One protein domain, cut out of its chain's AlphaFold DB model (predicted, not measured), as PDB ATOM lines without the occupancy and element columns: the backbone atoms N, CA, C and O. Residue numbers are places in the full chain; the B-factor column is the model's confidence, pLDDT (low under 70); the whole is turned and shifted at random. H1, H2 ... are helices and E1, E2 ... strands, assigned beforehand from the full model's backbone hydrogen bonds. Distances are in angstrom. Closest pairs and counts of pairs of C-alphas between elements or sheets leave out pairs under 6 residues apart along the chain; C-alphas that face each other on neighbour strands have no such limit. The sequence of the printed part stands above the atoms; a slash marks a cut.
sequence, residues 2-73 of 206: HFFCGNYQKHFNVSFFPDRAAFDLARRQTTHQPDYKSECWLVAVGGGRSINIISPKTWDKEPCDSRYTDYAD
ATOM      1  N   HIS A   2      -4.883 -17.904   4.207       80.00
ATOM      2  CA  HIS A   2      -5.026 -16.565   3.605       80.00
ATOM      3  C   HIS A   2      -4.286 -16.434   2.268       80.00
ATOM      4  O   HIS A   2      -4.842 -15.902   1.316       80.00
ATOM      5  N   PHE A   3      -3.078 -16.998   2.159       91.31
ATOM      6  CA  PHE A   3      -2.290 -16.924   0.931       91.31
ATOM      7  C   PHE A   3      -3.060 -17.495  -0.277       91.31
ATOM      8  O   PHE A   3      -3.202 -16.800  -1.273       91.31
ATOM      9  N   PHE A   4      -3.669 -18.678  -0.201       91.06
ATOM     10  CA  PHE A   4      -4.470 -19.243  -1.300       91.06
ATOM     11  C   PHE A   4      -5.949 -18.815  -1.306       91.06
ATOM     12  O   PHE A   4      -6.713 -19.362  -2.105       91.06
ATOM     13  N   CYS A   5      -6.366 -17.895  -0.428       85.56
ATOM     14  CA  CYS A   5      -7.771 -17.514  -0.225       85.56
ATOM     15  C   CYS A   5      -8.712 -18.732  -0.091       85.56
ATOM     16  O   CYS A   5      -9.811 -18.745  -0.639       85.56
ATOM     17  N   GLY A   6      -8.255 -19.795   0.581       83.62
ATOM     18  CA  GLY A   6      -8.962 -21.077   0.656       83.62
ATOM     19  C   GLY A   6      -9.052 -21.634   2.072       83.62
ATOM     20  O   GLY A   6      -8.256 -21.273   2.940       83.62
ATOM     21  N   ASN A   7     -10.000 -22.544   2.297       91.50
ATOM     22  CA  ASN A   7     -10.179 -23.251   3.567       91.50
ATOM     23  C   ASN A   7      -9.517 -24.635   3.538       91.50
ATOM     24  O   ASN A   7      -9.361 -25.235   2.471       91.50
ATOM     25  N   TYR A   8      -9.161 -25.138   4.720       94.44
ATOM     26  CA  TYR A   8      -8.797 -26.542   4.907       94.44
ATOM     27  C   TYR A   8     -10.012 -27.414   4.581       94.44
ATOM     28  O   TYR A   8     -11.112 -27.137   5.052       94.44
ATOM     29  N   GLN A   9      -9.823 -28.425   3.734       91.44
ATOM     30  CA  GLN A   9     -10.905 -29.286   3.241       91.44
ATOM     31  C   GLN A   9     -11.277 -30.378   4.246       91.44
ATOM     32  O   GLN A   9     -12.357 -30.957   4.169       91.44
ATOM     33  N   LYS A  10     -10.362 -30.694   5.167       94.25
ATOM     34  CA  LYS A  10     -10.518 -31.747   6.172       94.25
ATOM     35  C   LYS A  10     -10.120 -31.216   7.546       94.25
ATOM     36  O   LYS A  10      -9.268 -30.329   7.655       94.25
ATOM     37  N   HIS A  11     -10.703 -31.792   8.593       95.38
ATOM     38  CA  HIS A  11     -10.226 -31.585   9.956       95.38
ATOM     39  C   HIS A  11      -8.798 -32.120  10.108       95.38
ATOM     40  O   HIS A  11      -8.424 -33.116   9.484       95.38
ATOM     41  N   PHE A  12      -8.014 -31.454  10.949       95.31
ATOM     42  CA  PHE A  12      -6.669 -31.866  11.325       95.31
ATOM     43  C   PHE A  12      -6.447 -31.573  12.806       95.31
ATOM     44  O   PHE A  12      -7.082 -30.681  13.373       95.31
ATOM     45  N   ASN A  13      -5.552 -32.335  13.425       95.81
ATOM     46  CA  ASN A  13      -5.240 -32.194  14.842       95.81
ATOM     47  C   ASN A  13      -4.076 -31.227  15.046       95.81
ATOM     48  O   ASN A  13      -3.167 -31.162  14.222       95.81
ATOM     49  N   VAL A  14      -4.074 -30.506  16.161       95.62
ATOM     50  CA  VAL A  14      -2.925 -29.701  16.585       95.62
ATOM     51  C   VAL A  14      -2.502 -30.193  17.958       95.62
ATOM     52  O   VAL A  14      -3.289 -30.143  18.901       95.62
ATOM     53  N   SER A  15      -1.268 -30.674  18.050       95.38
ATOM     54  CA  SER A  15      -0.693 -31.248  19.265       95.38
ATOM     55  C   SER A  15       0.491 -30.411  19.725       95.38
ATOM     56  O   SER A  15       1.372 -30.093  18.926       95.38
ATOM     57  N   PHE A  16       0.528 -30.095  21.018       94.25
ATOM     58  CA  PHE A  16       1.648 -29.413  21.660       94.25
ATOM     59  C   PHE A  16       2.357 -30.370  22.615       94.25
ATOM     60  O   PHE A  16       1.724 -30.960  23.490       94.25
ATOM     61  N   PHE A  17       3.669 -30.494  22.461       94.88
ATOM     62  CA  PHE A  17       4.527 -31.330  23.292       94.88
ATOM     63  C   PHE A  17       5.339 -30.446  24.236       94.88
ATOM     64  O   PHE A  17       5.788 -29.380  23.820       94.88
ATOM     65  N   PRO A  18       5.528 -30.834  25.506       93.19
ATOM     66  CA  PRO A  18       6.258 -30.009  26.464       93.19
ATOM     67  C   PRO A  18       7.736 -29.820  26.097       93.19
ATOM     68  O   PRO A  18       8.284 -28.772  26.420       93.19
ATOM     69  N   ASP A  19       8.342 -30.800  25.420       91.94
ATOM     70  CA  ASP A  19       9.756 -30.830  25.037       91.94
ATOM     71  C   ASP A  19      10.011 -31.801  23.860       91.94
ATOM     72  O   ASP A  19       9.119 -32.557  23.444       91.94
ATOM     73  N   ARG A  20      11.244 -31.806  23.329       92.00
ATOM     74  CA  ARG A  20      11.701 -32.736  22.277       92.00
ATOM     75  C   ARG A  20      11.558 -34.205  22.649       92.00
ATOM     76  O   ARG A  20      11.256 -35.014  21.778       92.00
ATOM     77  N   ALA A  21      11.769 -34.578  23.909       93.19
ATOM     78  CA  ALA A  21      11.703 -35.980  24.311       93.19
ATOM     79  C   ALA A  21      10.272 -36.524  24.174       93.19
ATOM     80  O   ALA A  21      10.077 -37.624  23.646       93.19
ATOM     81  N   ALA A  22       9.277 -35.733  24.582       94.94
ATOM     82  CA  ALA A  22       7.865 -36.039  24.400       94.94
ATOM     83  C   ALA A  22       7.459 -36.040  22.916       94.94
ATOM     84  O   ALA A  22       6.736 -36.939  22.484       94.94
ATOM     85  N   PHE A  23       7.957 -35.080  22.129       94.62
ATOM     86  CA  PHE A  23       7.737 -35.031  20.680       94.62
ATOM     87  C   PHE A  23       8.290 -36.277  19.972       94.62
ATOM     88  O   PHE A  23       7.567 -36.949  19.232       94.62
ATOM     89  N   ASP A  24       9.547 -36.635  20.238       94.56
ATOM     90  CA  ASP A  24      10.198 -37.803  19.646       94.56
ATOM     91  C   ASP A  24       9.499 -39.100  20.052       94.56
ATOM     92  O   ASP A  24       9.318 -39.989  19.222       94.56
ATOM     93  N   LEU A  25       9.073 -39.217  21.316       94.50
ATOM     94  CA  LEU A  25       8.324 -40.379  21.792       94.50
ATOM     95  C   LEU A  25       7.015 -40.560  21.018       94.50
ATOM     96  O   LEU A  25       6.726 -41.669  20.568       94.50
ATOM     97  N   ALA A  26       6.254 -39.480  20.826       92.50
ATOM     98  CA  ALA A  26       5.026 -39.524  20.044       92.50
ATOM     99  C   ALA A  26       5.307 -39.881  18.576       92.50
ATOM    100  O   ALA A  26       4.628 -40.740  18.012       92.50
ATOM    101  N   ARG A  27       6.354 -39.303  17.968       89.50
ATOM    102  CA  ARG A  27       6.762 -39.632  16.595       89.50
ATOM    103  C   ARG A  27       7.105 -41.110  16.449       89.50
ATOM    104  O   ARG A  27       6.495 -41.749  15.598       89.50
ATOM    105  N   ARG A  28       7.953 -41.675  17.320       92.38
ATOM    106  CA  ARG A  28       8.293 -43.115  17.329       92.38
ATOM    107  C   ARG A  28       7.052 -44.009  17.315       92.38
ATOM    108  O   ARG A  28       7.008 -44.996  16.583       92.38
ATOM    109  N   GLN A  29       6.041 -43.656  18.110       88.25
ATOM    110  CA  GLN A  29       4.782 -44.401  18.182       88.25
ATOM    111  C   GLN A  29       3.969 -44.287  16.887       88.25
ATOM    112  O   GLN A  29       3.435 -45.285  16.416       88.25
ATOM    113  N   THR A  30       3.895 -43.089  16.300       84.06
ATOM    114  CA  THR A  30       3.097 -42.830  15.087       84.06
ATOM    115  C   THR A  30       3.744 -43.314  13.791       84.06
ATOM    116  O   THR A  30       3.027 -43.703  12.874       84.06
ATOM    117  N   THR A  31       5.075 -43.302  13.698       81.88
ATOM    118  CA  THR A  31       5.819 -43.722  12.498       81.88
ATOM    119  C   THR A  31       6.273 -45.178  12.564       81.88
ATOM    120  O   THR A  31       6.834 -45.682  11.595       81.88
ATOM    121  N   HIS A  32       6.059 -45.857  13.697       86.62
ATOM    122  CA  HIS A  32       6.581 -47.197  13.981       86.62
ATOM    123  C   HIS A  32       8.110 -47.309  13.826       86.62
ATOM    124  O   HIS A  32       8.636 -48.378  13.523       86.62
ATOM    125  N   GLN A  33       8.833 -46.209  14.053       87.19
ATOM    126  CA  GLN A  33      10.295 -46.160  14.011       87.19
ATOM    127  C   GLN A  33      10.834 -46.052  15.442       87.19
ATOM    128  O   GLN A  33      10.874 -44.946  15.975       87.19
ATOM    129  N   PRO A  34      11.248 -47.154  16.093       87.75
ATOM    130  CA  PRO A  34      11.642 -47.144  17.507       87.75
ATOM    131  C   PRO A  34      12.896 -46.306  17.795       87.75
ATOM    132  O   PRO A  34      13.059 -45.835  18.915       87.75
ATOM    133  N   ASP A  35      13.733 -46.062  16.786       91.31
ATOM    134  CA  ASP A  35      14.967 -45.283  16.916       91.31
ATOM    135  C   ASP A  35      14.830 -43.842  16.402       91.31
ATOM    136  O   ASP A  35      15.823 -43.115  16.332       91.31
ATOM    137  N   TYR A  36      13.612 -43.398  16.049       90.00
ATOM    138  CA  TYR A  36      13.400 -42.032  15.575       90.00
ATOM    139  C   TYR A  36      13.859 -41.012  16.622       90.00
ATOM    140  O   TYR A  36      13.469 -41.062  17.800       90.00
ATOM    141  N   LYS A  37      14.655 -40.058  16.141       91.44
ATOM    142  CA  LYS A  37      15.025 -38.821  16.817       91.44
ATOM    143  C   LYS A  37      14.838 -37.682  15.834       91.44
ATOM    144  O   LYS A  37      15.275 -37.783  14.689       91.44
ATOM    145  N   SER A  38      14.184 -36.619  16.278       87.94
ATOM    146  CA  SER A  38      14.080 -35.412  15.474       87.94
ATOM    147  C   SER A  38      15.440 -34.747  15.314       87.94
ATOM    148  O   SER A  38      16.287 -34.756  16.210       87.94
ATOM    149  N   GLU A  39      15.625 -34.125  14.158       85.50
ATOM    150  CA  GLU A  39      16.727 -33.202  13.945       85.50
ATOM    151  C   GLU A  39      16.650 -32.042  14.942       85.50
ATOM    152  O   GLU A  39      15.562 -31.557  15.254       85.50
ATOM    153  N   CYS A  40      17.797 -31.544  15.414       84.00
ATOM    154  CA  CYS A  40      17.811 -30.498  16.439       84.00
ATOM    155  C   CYS A  40      17.079 -29.226  15.995       84.00
ATOM    156  O   CYS A  40      16.462 -28.565  16.810       84.00
ATOM    157  N   TRP A  41      17.065 -28.880  14.711       79.81
ATOM    158  CA  TRP A  41      16.335 -27.712  14.207       79.81
ATOM    159  C   TRP A  41      14.818 -27.936  14.067       79.81
ATOM    160  O   TRP A  41      14.080 -26.970  13.887       79.81
ATOM    161  N   LEU A  42      14.328 -29.178  14.151       86.25
ATOM    162  CA  LEU A  42      12.909 -29.494  13.996       86.25
ATOM    163  C   LEU A  42      12.162 -29.178  15.295       86.25
ATOM    164  O   LEU A  42      12.338 -29.868  16.300       86.25
ATOM    165  N   VAL A  43      11.339 -28.131  15.273       88.56
ATOM    166  CA  VAL A  43      10.519 -27.688  16.419       88.56
ATOM    167  C   VAL A  43       9.015 -27.830  16.178       88.56
ATOM    168  O   VAL A  43       8.220 -27.782  17.118       88.56
ATOM    169  N   ALA A  44       8.613 -28.041  14.928       91.06
ATOM    170  CA  ALA A  44       7.253 -28.357  14.540       91.06
ATOM    171  C   ALA A  44       7.260 -29.186  13.248       91.06
ATOM    172  O   ALA A  44       8.239 -29.166  12.509       91.06
ATOM    173  N   VAL A  45       6.185 -29.936  13.002       90.56
ATOM    174  CA  VAL A  45       5.965 -30.658  11.744       90.56
ATOM    175  C   VAL A  45       4.478 -30.691  11.405       90.56
ATOM    176  O   VAL A  45       3.643 -31.133  12.204       90.56
ATOM    177  N   GLY A  46       4.144 -30.206  10.216       90.81
ATOM    178  CA  GLY A  46       2.824 -30.242   9.611       90.81
ATOM    179  C   GLY A  46       2.715 -31.337   8.552       90.81
ATOM    180  O   GLY A  46       3.546 -31.460   7.663       90.81
ATOM    181  N   GLY A  47       1.628 -32.099   8.607       88.81
ATOM    182  CA  GLY A  47       1.197 -33.024   7.559       88.81
ATOM    183  C   GLY A  47      -0.295 -32.848   7.298       88.81
ATOM    184  O   GLY A  47      -0.997 -32.211   8.082       88.81
ATOM    185  N   GLY A  48      -0.845 -33.428   6.229       92.19
ATOM    186  CA  GLY A  48      -2.233 -33.148   5.822       92.19
ATOM    187  C   GLY A  48      -3.325 -33.463   6.867       92.19
ATOM    188  O   GLY A  48      -4.477 -33.062   6.692       92.19
ATOM    189  N   ARG A  49      -2.986 -34.160   7.963       93.06
ATOM    190  CA  ARG A  49      -3.899 -34.541   9.059       93.06
ATOM    191  C   ARG A  49      -3.528 -33.972  10.427       93.06
ATOM    192  O   ARG A  49      -4.315 -34.125  11.362       93.06
ATOM    193  N   SER A  50      -2.364 -33.348  10.578       93.19
ATOM    194  CA  SER A  50      -1.904 -32.904  11.892       93.19
ATOM    195  C   SER A  50      -0.809 -31.856  11.826       93.19
ATOM    196  O   SER A  50      -0.010 -31.858  10.898       93.19
ATOM    197  N   ILE A  51      -0.707 -31.056  12.881       93.94
ATOM    198  CA  ILE A  51       0.503 -30.321  13.236       93.94
ATOM    199  C   ILE A  51       0.948 -30.797  14.615       93.94
ATOM    200  O   ILE A  51       0.147 -30.841  15.548       93.94
ATOM    201  N   ASN A  52       2.222 -31.144  14.739       93.75
ATOM    202  CA  ASN A  52       2.861 -31.501  15.997       93.75
ATOM    203  C   ASN A  52       3.904 -30.433  16.314       93.75
ATOM    204  O   ASN A  52       4.759 -30.161  15.478       93.75
ATOM    205  N   ILE A  53       3.817 -29.809  17.486       93.19
ATOM    206  CA  ILE A  53       4.602 -28.623  17.845       93.19
ATOM    207  C   ILE A  53       5.274 -28.868  19.194       93.19
ATOM    208  O   ILE A  53       4.593 -29.177  20.170       93.19
ATOM    209  N   ILE A  54       6.591 -28.702  19.279       92.75
ATOM    210  CA  ILE A  54       7.269 -28.549  20.569       92.75
ATOM    211  C   ILE A  54       6.849 -27.197  21.146       92.75
ATOM    212  O   ILE A  54       6.825 -26.204  20.427       92.75
ATOM    213  N   SER A  55       6.497 -27.138  22.426       89.81
ATOM    214  CA  SER A  55       6.056 -25.922  23.106       89.81
ATOM    215  C   SER A  55       7.017 -24.758  22.828       89.81
ATOM    216  O   SER A  55       8.193 -24.863  23.175       89.81
ATOM    217  N   PRO A  56       6.546 -23.618  22.282       85.75
ATOM    218  CA  PRO A  56       7.422 -22.489  21.970       85.75
ATOM    219  C   PRO A  56       8.279 -22.031  23.152       85.75
ATOM    220  O   PRO A  56       9.425 -21.647  22.972       85.75
ATOM    221  N   LYS A  57       7.782 -22.178  24.388       84.25
ATOM    222  CA  LYS A  57       8.516 -21.835  25.617       84.25
ATOM    223  C   LYS A  57       9.860 -22.562  25.782       84.25
ATOM    224  O   LYS A  57      10.653 -22.144  26.624       84.25
ATOM    225  N   THR A  58      10.109 -23.650  25.049       83.56
ATOM    226  CA  THR A  58      11.379 -24.392  25.097       83.56
ATOM    227  C   THR A  58      12.269 -24.164  23.874       83.56
ATOM    228  O   THR A  58      13.418 -24.604  23.874       83.56
ATOM    229  N   TRP A  59      11.823 -23.404  22.869       82.19
ATOM    230  CA  TRP A  59      12.592 -23.165  21.641       82.19
ATOM    231  C   TRP A  59      13.857 -22.326  21.839       82.19
ATOM    232  O   TRP A  59      14.721 -22.320  20.978       82.19
ATOM    233  N   ASP A  60      14.035 -21.657  22.975       76.94
ATOM    234  CA  ASP A  60      15.321 -21.006  23.270       76.94
ATOM    235  C   ASP A  60      16.391 -22.006  23.740       76.94
ATOM    236  O   ASP A  60      17.564 -21.658  23.852       76.94
ATOM    237  N   LYS A  61      15.997 -23.248  24.056       76.81
ATOM    238  CA  LYS A  61      16.865 -24.276  24.654       76.81
ATOM    239  C   LYS A  61      17.056 -25.509  23.773       76.81
ATOM    240  O   LYS A  61      18.002 -26.257  23.990       76.81
ATOM    241  N   GLU A  62      16.146 -25.756  22.836       71.25
ATOM    242  CA  GLU A  62      16.065 -27.028  22.114       71.25
ATOM    243  C   GLU A  62      16.606 -27.042  20.675       71.25
ATOM    244  O   GLU A  62      17.129 -28.090  20.278       71.25
ATOM    245  N   PRO A  63      16.476 -25.977  19.859       73.38
ATOM    246  CA  PRO A  63      17.018 -25.950  18.520       73.38
ATOM    247  C   PRO A  63      18.460 -25.471  18.458       73.38
ATOM    248  O   PRO A  63      18.877 -24.527  19.118       73.38
ATOM    249  N   CYS A  64      19.219 -26.134  17.593       72.31
ATOM    250  CA  CYS A  64      20.594 -25.775  17.250       72.31
ATOM    251  C   CYS A  64      20.682 -24.642  16.211       72.31
ATOM    252  O   CYS A  64      21.767 -24.122  15.961       72.31
ATOM    253  N   ASP A  65      19.561 -24.287  15.578       68.00
ATOM    254  CA  ASP A  65      19.473 -23.268  14.534       68.00
ATOM    255  C   ASP A  65      18.800 -22.013  15.096       68.00
ATOM    256  O   ASP A  65      17.647 -22.047  15.536       68.00
ATOM    257  N   SER A  66      19.528 -20.896  15.058       69.81
ATOM    258  CA  SER A  66      19.091 -19.624  15.632       69.81
ATOM    259  C   SER A  66      17.845 -19.037  14.962       69.81
ATOM    260  O   SER A  66      17.171 -18.200  15.562       69.81
ATOM    261  N   ARG A  67      17.474 -19.495  13.757       67.94
ATOM    262  CA  ARG A  67      16.217 -19.104  13.091       67.94
ATOM    263  C   ARG A  67      14.973 -19.574  13.841       67.94
ATOM    264  O   ARG A  67      13.912 -18.977  13.678       67.94
ATOM    265  N   TYR A  68      15.117 -20.629  14.638       65.81
ATOM    266  CA  TYR A  68      14.048 -21.222  15.438       65.81
ATOM    267  C   TYR A  68      14.231 -20.977  16.937       65.81
ATOM    268  O   TYR A  68      13.426 -21.451  17.729       65.81
ATOM    269  N   THR A  69      15.267 -20.229  17.321       63.31
ATOM    270  CA  THR A  69      15.399 -19.641  18.661       63.31
ATOM    271  C   THR A  69      14.663 -18.299  18.700       63.31
ATOM    272  O   THR A  69      14.443 -17.720  17.637       63.31
ATOM    273  N   ASP A  70      14.325 -17.785  19.887       69.81
ATOM    274  CA  ASP A  70      13.576 -16.534  20.115       69.81
ATOM    275  C   ASP A  70      12.049 -16.691  19.989       69.81
ATOM    276  O   ASP A  70      11.382 -16.030  19.190       69.81
ATOM    277  N   TYR A  71      11.464 -17.566  20.816       70.19
ATOM    278  CA  TYR A  71      10.000 -17.756  20.855       70.19
ATOM    279  C   TYR A  71       9.231 -16.523  21.349       70.19
ATOM    280  O   TYR A  71       8.013 -16.423  21.161       70.19
ATOM    281  N   ALA A  72       9.916 -15.595  22.022       71.62
ATOM    282  CA  ALA A  72       9.335 -14.328  22.446       71.62
ATOM    283  C   ALA A  72       8.976 -13.446  21.237       71.62
ATOM    284  O   ALA A  72       8.030 -12.651  21.315       71.62
ATOM    285  N   ASP A  73       9.653 -13.636  20.099       84.62
ATOM    286  CA  ASP A  73       9.271 -13.048  18.823       84.62
ATOM    287  C   ASP A  73       7.997 -13.718  18.280       84.62
ATOM    288  O   ASP A  73       7.984 -14.769  17.623       84.62
TER     289      ASP A  73
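This is residues 2 to 73 of the 206 residues of the protein "Peptidase_MA_2 domain-containing protein" of Mucilaginibacter celer (UniProt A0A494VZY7). Little regular structure: a small three-stranded sheet with helix H1 over one face; residues 2 to 7 stick out. The printed 72 residues, 26 of them in named elements, run E1, H1, E2, E3; the class is mixed, as is the sheet, order E1 E3 E2. The whole is only just loose, close to compact, radius of gyration of the C-alphas 13.6 A, spans 35 by 34 by 17 A.

E1, residues 13 to 17, begins at C-alpha 13 (-5.240, -32.194, 14.842) and measures 12.9 A. H1, residues 20 to 31, measures 15.8 A; E2, 44 to 47, 10.4 A; E3, 50 to 54, 13.4 A, ending at C-alpha 54 (7.269, -28.549, 20.569).

E1 and E3 are parallel; N 15 and O 51 are 2.9 A apart. The hairpin E2 and E3 is antiparallel; N 47 and O 50 are 2.8 A apart. H1 is on the sheet, two layers, height 10.1 A, along the strands; its closest C-alpha pair with E3 is Arg 20 and Ile 54, 6.3 A. Every O i to N i+4 pair in H1 is within hydrogen-bond range.

The farthest C-alphas, Cys 5 and Asp 35, are 39.8 A apart. The printed part has no cut. H1 to E2 is a long link. Residues 65 to 70 have pLDDT under 70.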